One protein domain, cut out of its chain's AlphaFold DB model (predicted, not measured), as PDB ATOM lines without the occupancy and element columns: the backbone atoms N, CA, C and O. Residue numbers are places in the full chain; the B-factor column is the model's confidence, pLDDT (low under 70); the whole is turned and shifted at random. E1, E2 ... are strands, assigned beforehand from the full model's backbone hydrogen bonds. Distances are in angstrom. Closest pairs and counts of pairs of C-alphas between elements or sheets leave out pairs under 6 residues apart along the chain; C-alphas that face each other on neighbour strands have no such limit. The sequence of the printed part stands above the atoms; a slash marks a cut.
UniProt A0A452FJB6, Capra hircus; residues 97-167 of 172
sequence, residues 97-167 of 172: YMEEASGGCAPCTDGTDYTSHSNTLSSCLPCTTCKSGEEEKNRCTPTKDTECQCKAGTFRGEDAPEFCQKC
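Overview. This is residues 97 to 167 of the 172 residues of a protein of Capra hircus (UniProt A0A452FJB6). With little regular structure, three small hairpins, E1 and E2, E3 and E4, E5 and E6, follow one another along a rod, with a long looping stretch between the first two. The printed part has 71 residues, no named helix and six strands, E1 to E6 in chain order, holding 27 residues: all strand, in three antiparallel sheets. It is loose, with a radius of gyration of the C-alphas of 15.6 A, spanning 51 by 22 by 16 A.

Arrangement. E1, residues 97 to 99, and E2, 104 to 107, form a hairpin, directions 128 degrees apart; N 97 and O 106 are within hydrogen-bond range, 2.8 A. E3, 134 to 138, and E4, 147 to 150, form one at 146 degrees, N 135 to O 149 2.8 A. E5, 154 to 157, and E6, 160 to 166, form one at 145 degrees, N 155 to O 165 2.8 A. E2 and E3 are apart.

Along the chain. E1 begins at C-alpha 97 (37.870, -19.719, -11.807). E3 is 11.8 A long. E6, 11.9 A, ends at C-alpha 166 (15.704, -45.379, -31.986).

Size, cuts and confidence. The farthest C-alphas, Ser 102 and Cys 167, are 51.7 A apart. The printed part has no cut. The link E2 to E3 is long. No printed residue is under 70 in pLDDT.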
ATOM      1  N   TYR A  97      38.947 -20.528 -12.379       97.25
ATOM      2  CA  TYR A  97      37.870 -19.719 -11.807       97.25
ATOM      3  C   TYR A  97      38.445 -18.676 -10.840       97.25
ATOM      4  O   TYR A  97      39.588 -18.791 -10.399       97.25
ATOM      5  N   MET A  98      37.672 -17.642 -10.521       96.06
ATOM      6  CA  MET A  98      38.068 -16.566  -9.616       96.06
ATOM      7  C   MET A  98      37.798 -16.963  -8.162       96.06
ATOM      8  O   MET A  98      36.651 -17.030  -7.724       96.06
ATOM      9  N   GLU A  99      38.860 -17.208  -7.405       94.12
ATOM     10  CA  GLU A  99      38.764 -17.568  -5.994       94.12
ATOM     11  C   GLU A  99      38.712 -16.300  -5.133       94.12
ATOM     12  O   GLU A  99      39.650 -15.499  -5.107       94.12
ATOM     13  N   GLU A 100      37.616 -16.129  -4.393       87.12
ATOM     14  CA  GLU A 100      37.394 -14.953  -3.543       87.12
ATOM     15  C   GLU A 100      38.444 -14.840  -2.426       87.12
ATOM     16  O   GLU A 100      38.924 -13.747  -2.134       87.12
ATOM     17  N   ALA A 101      38.862 -15.974  -1.854       86.38
ATOM     18  CA  ALA A 101      39.821 -16.013  -0.752       86.38
ATOM     19  C   ALA A 101      41.225 -15.525  -1.147       86.38
ATOM     20  O   ALA A 101      41.895 -14.868  -0.351       86.38
ATOM     21  N   SER A 102      41.680 -15.833  -2.364       83.69
ATOM     22  CA  SER A 102      43.007 -15.431  -2.848       83.69
ATOM     23  C   SER A 102      42.984 -14.154  -3.691       83.69
ATOM     24  O   SER A 102      44.044 -13.589  -3.974       83.69
ATOM     25  N   GLY A 103      41.803 -13.695  -4.131       82.69
ATOM     26  CA  GLY A 103      41.678 -12.639  -5.145       82.69
ATOM     27  C   GLY A 103      42.365 -13.014  -6.471       82.69
ATOM     28  O   GLY A 103      42.764 -12.144  -7.261       82.69
ATOM     29  N   GLY A 104      42.587 -14.315  -6.679       90.50
ATOM     30  CA  GLY A 104      43.358 -14.915  -7.758       90.50
ATOM     31  C   GLY A 104      42.526 -15.871  -8.608       90.50
ATOM     32  O   GLY A 104      41.309 -15.954  -8.476       90.50
ATOM     33  N   CYS A 105      43.209 -16.574  -9.509       96.62
ATOM     34  CA  CYS A 105      42.600 -17.604 -10.338       96.62
ATOM     35  C   CYS A 105      43.034 -18.979  -9.835       96.62
ATOM     36  O   CYS A 105      44.231 -19.270  -9.821       96.62
ATOM     37  N   ALA A 106      42.071 -19.808  -9.447       96.88
ATOM     38  CA  ALA A 106      42.289 -21.182  -9.018       96.88
ATOM     39  C   ALA A 106      41.909 -22.156 -10.148       96.88
ATOM     40  O   ALA A 106      41.010 -21.850 -10.933       96.88
ATOM     41  N   PRO A 107      42.614 -23.291 -10.298       98.12
ATOM     42  CA  PRO A 107      42.354 -24.238 -11.378       98.12
ATOM     43  C   PRO A 107      41.077 -25.050 -11.136       98.12
ATOM     44  O   PRO A 107      40.711 -25.319  -9.992       98.12
ATOM     45  N   CYS A 108      40.447 -25.493 -12.222       98.56
ATOM     46  CA  CYS A 108      39.439 -26.550 -12.187       98.56
ATOM     47  C   CYS A 108      40.091 -27.925 -11.953       98.56
ATOM     48  O   CYS A 108      41.271 -28.148 -12.246       98.56
ATOM     49  N   THR A 109      39.300 -28.860 -11.450       98.50
ATOM     50  CA  THR A 109      39.652 -30.246 -11.161       98.50
ATOM     51  C   THR A 109      39.342 -31.135 -12.367       98.50
ATOM     52  O   THR A 109      38.191 -31.285 -12.776       98.50
ATOM     53  N   ASP A 110      40.379 -31.775 -12.916       98.44
ATOM     54  CA  ASP A 110      40.257 -32.683 -14.063       98.44
ATOM     55  C   ASP A 110      39.203 -33.778 -13.817       98.44
ATOM     56  O   ASP A 110      39.166 -34.408 -12.758       98.44
ATOM     57  N   GLY A 111      38.307 -33.961 -14.789       97.50
ATOM     58  CA  GLY A 111      37.204 -34.922 -14.717       97.50
ATOM     59  C   GLY A 111      36.040 -34.549 -13.788       97.50
ATOM     60  O   GLY A 111      35.075 -35.306 -13.733       97.50
ATOM     61  N   THR A 112      36.101 -33.424 -13.066       98.38
ATOM     62  CA  THR A 112      35.045 -33.012 -12.116       98.38
ATOM     63  C   THR A 112      34.349 -31.727 -12.542       98.38
ATOM     64  O   THR A 112      33.118 -31.662 -12.526       98.38
ATOM     65  N   ASP A 113      35.118 -30.714 -12.938       98.69
ATOM     66  CA  ASP A 113      34.594 -29.421 -13.363       98.69
ATOM     67  C   ASP A 113      35.480 -28.740 -14.426       98.69
ATOM     68  O   ASP A 113      36.613 -29.149 -14.705       98.69
ATOM     69  N   TYR A 114      34.929 -27.723 -15.091       98.69
ATOM     70  CA  TYR A 114      35.571 -27.049 -16.215       98.69
ATOM     71  C   TYR A 114      35.139 -25.585 -16.380       98.69
ATOM     72  O   TYR A 114      34.093 -25.148 -15.897       98.69
ATOM     73  N   THR A 115      35.928 -24.820 -17.132       98.62
ATOM     74  CA  THR A 115      35.536 -23.526 -17.708       98.62
ATOM     75  C   THR A 115      36.070 -23.421 -19.137       98.62
ATOM     76  O   THR A 115      37.269 -23.541 -19.381       98.62
ATOM     77  N   SER A 116      35.190 -23.204 -20.119       98.38
ATOM     78  CA  SER A 116      35.572 -23.215 -21.545       98.38
ATOM     79  C   SER A 116      36.129 -21.890 -22.062       98.38
ATOM     80  O   SER A 116      36.818 -21.848 -23.084       98.38
ATOM     81  N   HIS A 117      35.831 -20.797 -21.367       97.50
ATOM     82  CA  HIS A 117      36.182 -19.444 -21.772       97.50
ATOM     83  C   HIS A 117      36.765 -18.665 -20.600       97.50
ATOM     84  O   HIS A 117      36.601 -19.038 -19.433       97.50
ATOM     85  N   SER A 118      37.436 -17.561 -20.925       97.38
ATOM     86  CA  SER A 118      37.884 -16.626 -19.906       97.38
ATOM     87  C   SER A 118      36.685 -16.100 -19.123       97.38
ATOM     88  O   SER A 118      35.669 -15.735 -19.718       97.38
ATOM     89  N   ASN A 119      36.776 -16.095 -17.798       96.31
ATOM     90  CA  ASN A 119      35.614 -15.901 -16.937       96.31
ATOM     91  C   ASN A 119      35.981 -15.231 -15.603       96.31
ATOM     92  O   ASN A 119      37.152 -15.055 -15.275       96.31
ATOM     93  N   THR A 120      34.960 -14.860 -14.838       95.25
ATOM     94  CA  THR A 120      35.060 -14.352 -13.459       95.25
ATOM     95  C   THR A 120      34.188 -15.181 -12.506       95.25
ATOM     96  O   THR A 120      33.713 -14.671 -11.494       95.25
ATOM     97  N   LEU A 121      33.919 -16.446 -12.859       95.94
ATOM     98  CA  LEU A 121      33.070 -17.335 -12.068       95.94
ATOM     99  C   LEU A 121      33.718 -17.602 -10.709       95.94
ATOM    100  O   LEU A 121      34.930 -17.759 -10.630       95.94
ATOM    101  N   SER A 122      32.910 -17.708  -9.657       95.56
ATOM    102  CA  SER A 122      33.381 -18.039  -8.305       95.56
ATOM    103  C   SER A 122      33.737 -19.521  -8.120       95.56
ATOM    104  O   SER A 122      34.274 -19.896  -7.085       95.56
ATOM    105  N   SER A 123      33.410 -20.366  -9.101       97.00
ATOM    106  CA  SER A 123      33.731 -21.795  -9.161       97.00
ATOM    107  C   SER A 123      33.687 -22.283 -10.612       97.00
ATOM    108  O   SER A 123      33.075 -21.641 -11.470       97.00
ATOM    109  N   CYS A 124      34.294 -23.433 -10.893       98.38
ATOM    110  CA  CYS A 124      34.145 -24.089 -12.192       98.38
ATOM    111  C   CYS A 124      32.743 -24.704 -12.362       98.38
ATOM    112  O   CYS A 124      31.983 -24.853 -11.399       98.38
ATOM    113  N   LEU A 125      32.382 -25.020 -13.608       98.50
ATOM    114  CA  LEU A 125      31.119 -25.668 -13.959       98.50
ATOM    115  C   LEU A 125      31.271 -27.185 -13.824       98.50
ATOM    116  O   LEU A 125      32.246 -27.718 -14.348       98.50
ATOM    117  N   PRO A 126      30.341 -27.901 -13.177       98.56
ATOM    118  CA  PRO A 126      30.440 -29.350 -13.059       98.56
ATOM    119  C   PRO A 126      30.374 -30.013 -14.437       98.56
ATOM    120  O   PRO A 126      29.602 -29.590 -15.298       98.56
ATOM    121  N   CYS A 127      31.158 -31.071 -14.626       98.56
ATOM    122  CA  CYS A 127      31.131 -31.850 -15.856       98.56
ATOM    123  C   CYS A 127      29.783 -32.561 -16.039       98.56
ATOM    124  O   CYS A 127      29.214 -33.132 -15.099       98.56
ATOM    125  N   THR A 128      29.306 -32.603 -17.275       97.25
ATOM    126  CA  THR A 128      28.138 -33.384 -17.669       97.25
ATOM    127  C   THR A 128      28.429 -34.877 -17.524       97.25
ATOM    128  O   THR A 128      29.486 -35.373 -17.912       97.25
ATOM    129  N   THR A 129      27.465 -35.624 -16.985       95.94
ATOM    130  CA  THR A 129      27.493 -37.093 -16.978       95.94
ATOM    131  C   THR A 129      26.587 -37.617 -18.085       95.94
ATOM    132  O   THR A 129      25.414 -37.244 -18.144       95.94
ATOM    133  N   CYS A 130      27.104 -38.499 -18.944       94.44
ATOM    134  CA  CYS A 130      26.318 -39.066 -20.039       94.44
ATOM    135  C   CYS A 130      25.171 -39.940 -19.522       94.44
ATOM    136  O   CYS A 130      25.344 -40.759 -18.612       94.44
ATOM    137  N   LYS A 131      23.983 -39.759 -20.104       91.31
ATOM    138  CA  LYS A 131      22.756 -40.440 -19.675       91.31
ATOM    139  C   LYS A 131      22.718 -41.891 -20.170       91.31
ATOM    140  O   LYS A 131      23.489 -42.335 -21.022       91.31
ATOM    141  N   SER A 132      21.747 -42.657 -19.674       86.44
ATOM    142  CA  SER A 132      21.477 -44.007 -20.176       86.44
ATOM    143  C   SER A 132      21.106 -43.981 -21.664       86.44
ATOM    144  O   SER A 132      20.103 -43.381 -22.039       86.44
ATOM    145  N   GLY A 133      21.884 -44.674 -22.497       88.00
ATOM    146  CA  GLY A 133      21.704 -44.681 -23.957       88.00
ATOM    147  C   GLY A 133      22.699 -43.790 -24.703       88.00
ATOM    148  O   GLY A 133      22.813 -43.908 -25.921       88.00
ATOM    149  N   GLU A 134      23.468 -42.989 -23.971       94.88
ATOM    150  CA  GLU A 134      24.626 -42.263 -24.479       94.88
ATOM    151  C   GLU A 134      25.925 -43.006 -24.135       94.88
ATOM    152  O   GLU A 134      25.961 -43.911 -23.291       94.88
ATOM    153  N   GLU A 135      26.990 -42.635 -24.825       94.94
ATOM    154  CA  GLU A 135      28.367 -43.014 -24.559       94.94
ATOM    155  C   GLU A 135      29.247 -41.761 -24.507       94.94
ATOM    156  O   GLU A 135      28.977 -40.763 -25.182       94.94
ATOM    157  N   GLU A 136      30.279 -41.802 -23.667       96.19
ATOM    158  CA  GLU A 136      31.270 -40.733 -23.595       96.19
ATOM    159  C   GLU A 136      32.141 -40.786 -24.850       96.19
ATOM    160  O   GLU A 136      32.890 -41.740 -25.067       96.19
ATOM    161  N   LYS A 137      32.041 -39.747 -25.677       95.94
ATOM    162  CA  LYS A 137      32.892 -39.573 -26.852       95.94
ATOM    163  C   LYS A 137      34.195 -38.875 -26.479       95.94
ATOM    164  O   LYS A 137      35.257 -39.267 -26.953       95.94
ATOM    165  N   ASN A 138      34.104 -37.846 -25.636       97.38
ATOM    166  CA  ASN A 138      35.256 -37.152 -25.073       97.38
ATOM    167  C   ASN A 138      35.045 -36.936 -23.576       97.38
ATOM    168  O   ASN A 138      33.997 -36.440 -23.160       97.38
ATOM    169  N   ARG A 139      36.069 -37.265 -22.787       98.00
ATOM    170  CA  ARG A 139      36.086 -37.028 -21.342       98.00
ATOM    171  C   ARG A 139      36.115 -35.542 -21.004       98.00
ATOM    172  O   ARG A 139      36.689 -34.744 -21.753       98.00
ATOM    173  N   CYS A 140      35.602 -35.203 -19.828       98.56
ATOM    174  CA  CYS A 140      35.750 -33.865 -19.274       98.56
ATOM    175  C   CYS A 140      37.217 -33.523 -18.969       98.56
ATOM    176  O   CYS A 140      38.002 -34.375 -18.547       98.56
ATOM    177  N   THR A 141      37.576 -32.258 -19.158       98.56
ATOM    178  CA  THR A 141      38.882 -31.671 -18.817       98.56
ATOM    179  C   THR A 141      38.654 -30.285 -18.214       98.56
ATOM    180  O   THR A 141      37.602 -29.704 -18.469       98.56
ATOM    181  N   PRO A 142      39.640 -29.654 -17.552       98.69
ATOM    182  CA  PRO A 142      39.475 -28.313 -16.990       98.69
ATOM    183  C   PRO A 142      38.958 -27.264 -17.988       98.69
ATOM    184  O   PRO A 142      38.339 -26.284 -17.595       98.69
ATOM    185  N   THR A 143      39.174 -27.454 -19.294       98.56
ATOM    186  CA  THR A 143      38.781 -26.483 -20.333       98.56
ATOM    187  C   THR A 143      37.591 -26.915 -21.189       98.56
ATOM    188  O   THR A 143      37.147 -26.146 -22.043       98.56
ATOM    189  N   LYS A 144      37.083 -28.139 -21.020       98.44
ATOM    190  CA  LYS A 144      36.038 -28.703 -21.884       98.44
ATOM    191  C   LYS A 144      35.157 -29.659 -21.105       98.44
ATOM    192  O   LYS A 144      35.678 -30.542 -20.433       98.44
ATOM    193  N   ASP A 145      33.854 -29.513 -21.291       98.62
ATOM    194  CA  ASP A 145      32.878 -30.460 -20.769       98.62
ATOM    195  C   ASP A 145      33.036 -31.854 -21.394       98.62
ATOM    196  O   ASP A 145      33.653 -32.015 -22.455       98.62
ATOM    197  N   THR A 146      32.415 -32.845 -20.762       98.19
ATOM    198  CA  THR A 146      32.156 -34.158 -21.350       98.19
ATOM    199  C   THR A 146      31.331 -34.017 -22.631       98.19
ATOM    200  O   THR A 146      30.296 -33.351 -22.656       98.19
ATOM    201  N   GLU A 147      31.743 -34.695 -23.701       96.94
ATOM    202  CA  GLU A 147      30.949 -34.805 -24.927       96.94
ATOM    203  C   GLU A 147      30.247 -36.165 -24.958       96.94
ATOM    204  O   GLU A 147      30.896 -37.205 -25.098       96.94
ATOM    205  N   CYS A 148      28.919 -36.154 -24.849       95.50
ATOM    206  CA  CYS A 148      28.086 -37.353 -24.890       95.50
ATOM    207  C   CYS A 148      27.492 -37.568 -26.284       95.50
ATOM    208  O   CYS A 148      27.019 -36.628 -26.930       95.50
ATOM    209  N   GLN A 149      27.496 -38.817 -26.746       94.31
ATOM    210  CA  GLN A 149      26.934 -39.214 -28.034       94.31
ATOM    211  C   GLN A 149      25.926 -40.349 -27.854       94.31
ATOM    212  O   GLN A 149      26.150 -41.268 -27.078       94.31
ATOM    213  N   CYS A 150      24.812 -40.312 -28.586       93.88
ATOM    214  CA  CYS A 150      23.875 -41.433 -28.618       93.88
ATOM    215  C   CYS A 150      24.546 -42.695 -29.170       93.88
ATOM    216  O   CYS A 150      25.234 -42.641 -30.190       93.88
ATOM    217  N   LYS A 151      24.299 -43.837 -28.522       93.00
ATOM    218  CA  LYS A 151      24.830 -45.132 -28.961       93.00
ATOM    219  C   LYS A 151      24.357 -45.485 -30.370       93.00
ATOM    220  O   LYS A 151      23.272 -45.083 -30.804       93.00
ATOM    221  N   ALA A 152      25.139 -46.315 -31.055       89.44
ATOM    222  CA  ALA A 152      24.815 -46.807 -32.391       89.44
ATOM    223  C   ALA A 152      23.375 -47.360 -32.485       89.44
ATOM    224  O   ALA A 152      22.917 -48.114 -31.626       89.44
ATOM    225  N   GLY A 153      22.660 -46.976 -33.545       86.88
ATOM    226  CA  GLY A 153      21.245 -47.322 -33.747       86.88
ATOM    227  C   GLY A 153      20.250 -46.383 -33.051       86.88
ATOM    228  O   GLY A 153      19.038 -46.595 -33.156       86.88
ATOM    229  N   THR A 154      20.741 -45.343 -32.371       90.00
ATOM    230  CA  THR A 154      19.925 -44.264 -31.806       90.00
ATOM    231  C   THR A 154      20.426 -42.886 -32.243       90.00
ATOM    232  O   THR A 154      21.578 -42.738 -32.644       90.00
ATOM    233  N   PHE A 155      19.561 -41.874 -32.192       88.81
ATOM    234  CA  PHE A 155      19.870 -40.497 -32.572       88.81
ATOM    235  C   PHE A 155      19.222 -39.499 -31.609       88.81
ATOM    236  O   PHE A 155      18.242 -39.813 -30.933       88.81
ATOM    237  N   ARG A 156      19.764 -38.282 -31.556       89.25
ATOM    238  CA  ARG A 156      19.186 -37.173 -30.794       89.25
ATOM    239  C   ARG A 156      18.272 -36.381 -31.728       89.25
ATOM    240  O   ARG A 156      18.757 -35.790 -32.689       89.25
ATOM    241  N   GLY A 157      16.963 -36.452 -31.506       85.38
ATOM    242  CA  GLY A 157      15.983 -35.732 -32.324       85.38
ATOM    243  C   GLY A 157      15.841 -34.278 -31.883       85.38
ATOM    244  O   GLY A 157      16.004 -33.981 -30.701       85.38
ATOM    245  N   GLU A 158      15.510 -33.384 -32.815       83.69
ATOM    246  CA  GLU A 158      15.310 -31.957 -32.522       83.69
ATOM    247  C   GLU A 158      14.146 -31.738 -31.540       83.69
ATOM    248  O   GLU A 158      14.274 -30.972 -30.589       83.69
ATOM    249  N   ASP A 159      13.064 -32.512 -31.689       81.94
ATOM    250  CA  ASP A 159      11.880 -32.460 -30.817       81.94
ATOM    251  C   ASP A 159      12.113 -33.049 -29.413       81.94
ATOM    252  O   ASP A 159      11.292 -32.878 -28.510       81.94
ATOM    253  N   ALA A 160      13.215 -33.780 -29.215       77.12
ATOM    254  CA  ALA A 160      13.534 -34.427 -27.947       77.12
ATOM    255  C   ALA A 160      15.051 -34.478 -27.696       77.12
ATOM    256  O   ALA A 160      15.667 -35.547 -27.770       77.12
ATOM    257  N   PRO A 161      15.667 -33.339 -27.339       82.88
ATOM    258  CA  PRO A 161      17.092 -33.275 -27.030       82.88
ATOM    259  C   PRO A 161      17.448 -33.979 -25.712       82.88
ATOM    260  O   PRO A 161      18.626 -34.170 -25.423       82.88
ATOM    261  N   GLU A 162      16.467 -34.370 -24.900       87.00
ATOM    262  CA  GLU A 162      16.702 -34.978 -23.590       87.00
ATOM    263  C   GLU A 162      17.061 -36.470 -23.643       87.00
ATOM    264  O   GLU A 162      17.636 -36.969 -22.670       87.00
ATOM    265  N   PHE A 163      16.724 -37.173 -24.735       85.12
ATOM    266  CA  PHE A 163      16.883 -38.626 -24.861       85.12
ATOM    267  C   PHE A 163      17.241 -39.097 -26.278       85.12
ATOM    268  O   PHE A 163      16.865 -38.495 -27.282       85.12
ATOM    269  N   CYS A 164      17.931 -40.237 -26.354       90.38
ATOM    270  CA  CYS A 164      18.251 -40.904 -27.612       90.38
ATOM    271  C   CYS A 164      17.053 -41.717 -28.124       90.38
ATOM    272  O   CYS A 164      16.551 -42.620 -27.450       90.38
ATOM    273  N   GLN A 165      16.610 -41.414 -29.340       89.12
ATOM    274  CA  GLN A 165      15.518 -42.090 -30.033       89.12
ATOM    275  C   GLN A 165      16.056 -43.203 -30.924       89.12
ATOM    276  O   GLN A 165      17.122 -43.071 -31.517       89.12
ATOM    277  N   LYS A 166      15.322 -44.311 -31.052       88.81
ATOM    278  CA  LYS A 166      15.704 -45.379 -31.986       88.81
ATOM    279  C   LYS A 166      15.490 -44.919 -33.420       88.81
ATOM    280  O   LYS A 166      14.471 -44.305 -33.724       88.81
ATOM    281  N   CYS A 167      16.409 -45.283 -34.306       85.19
ATOM    282  CA  CYS A 167      16.214 -45.055 -35.730       85.19
ATOM    283  C   CYS A 167      14.991 -45.848 -36.219       85.19
ATOM    284  O   CYS A 167      14.974 -47.078 -36.143       85.19
TER     285      CYS A 167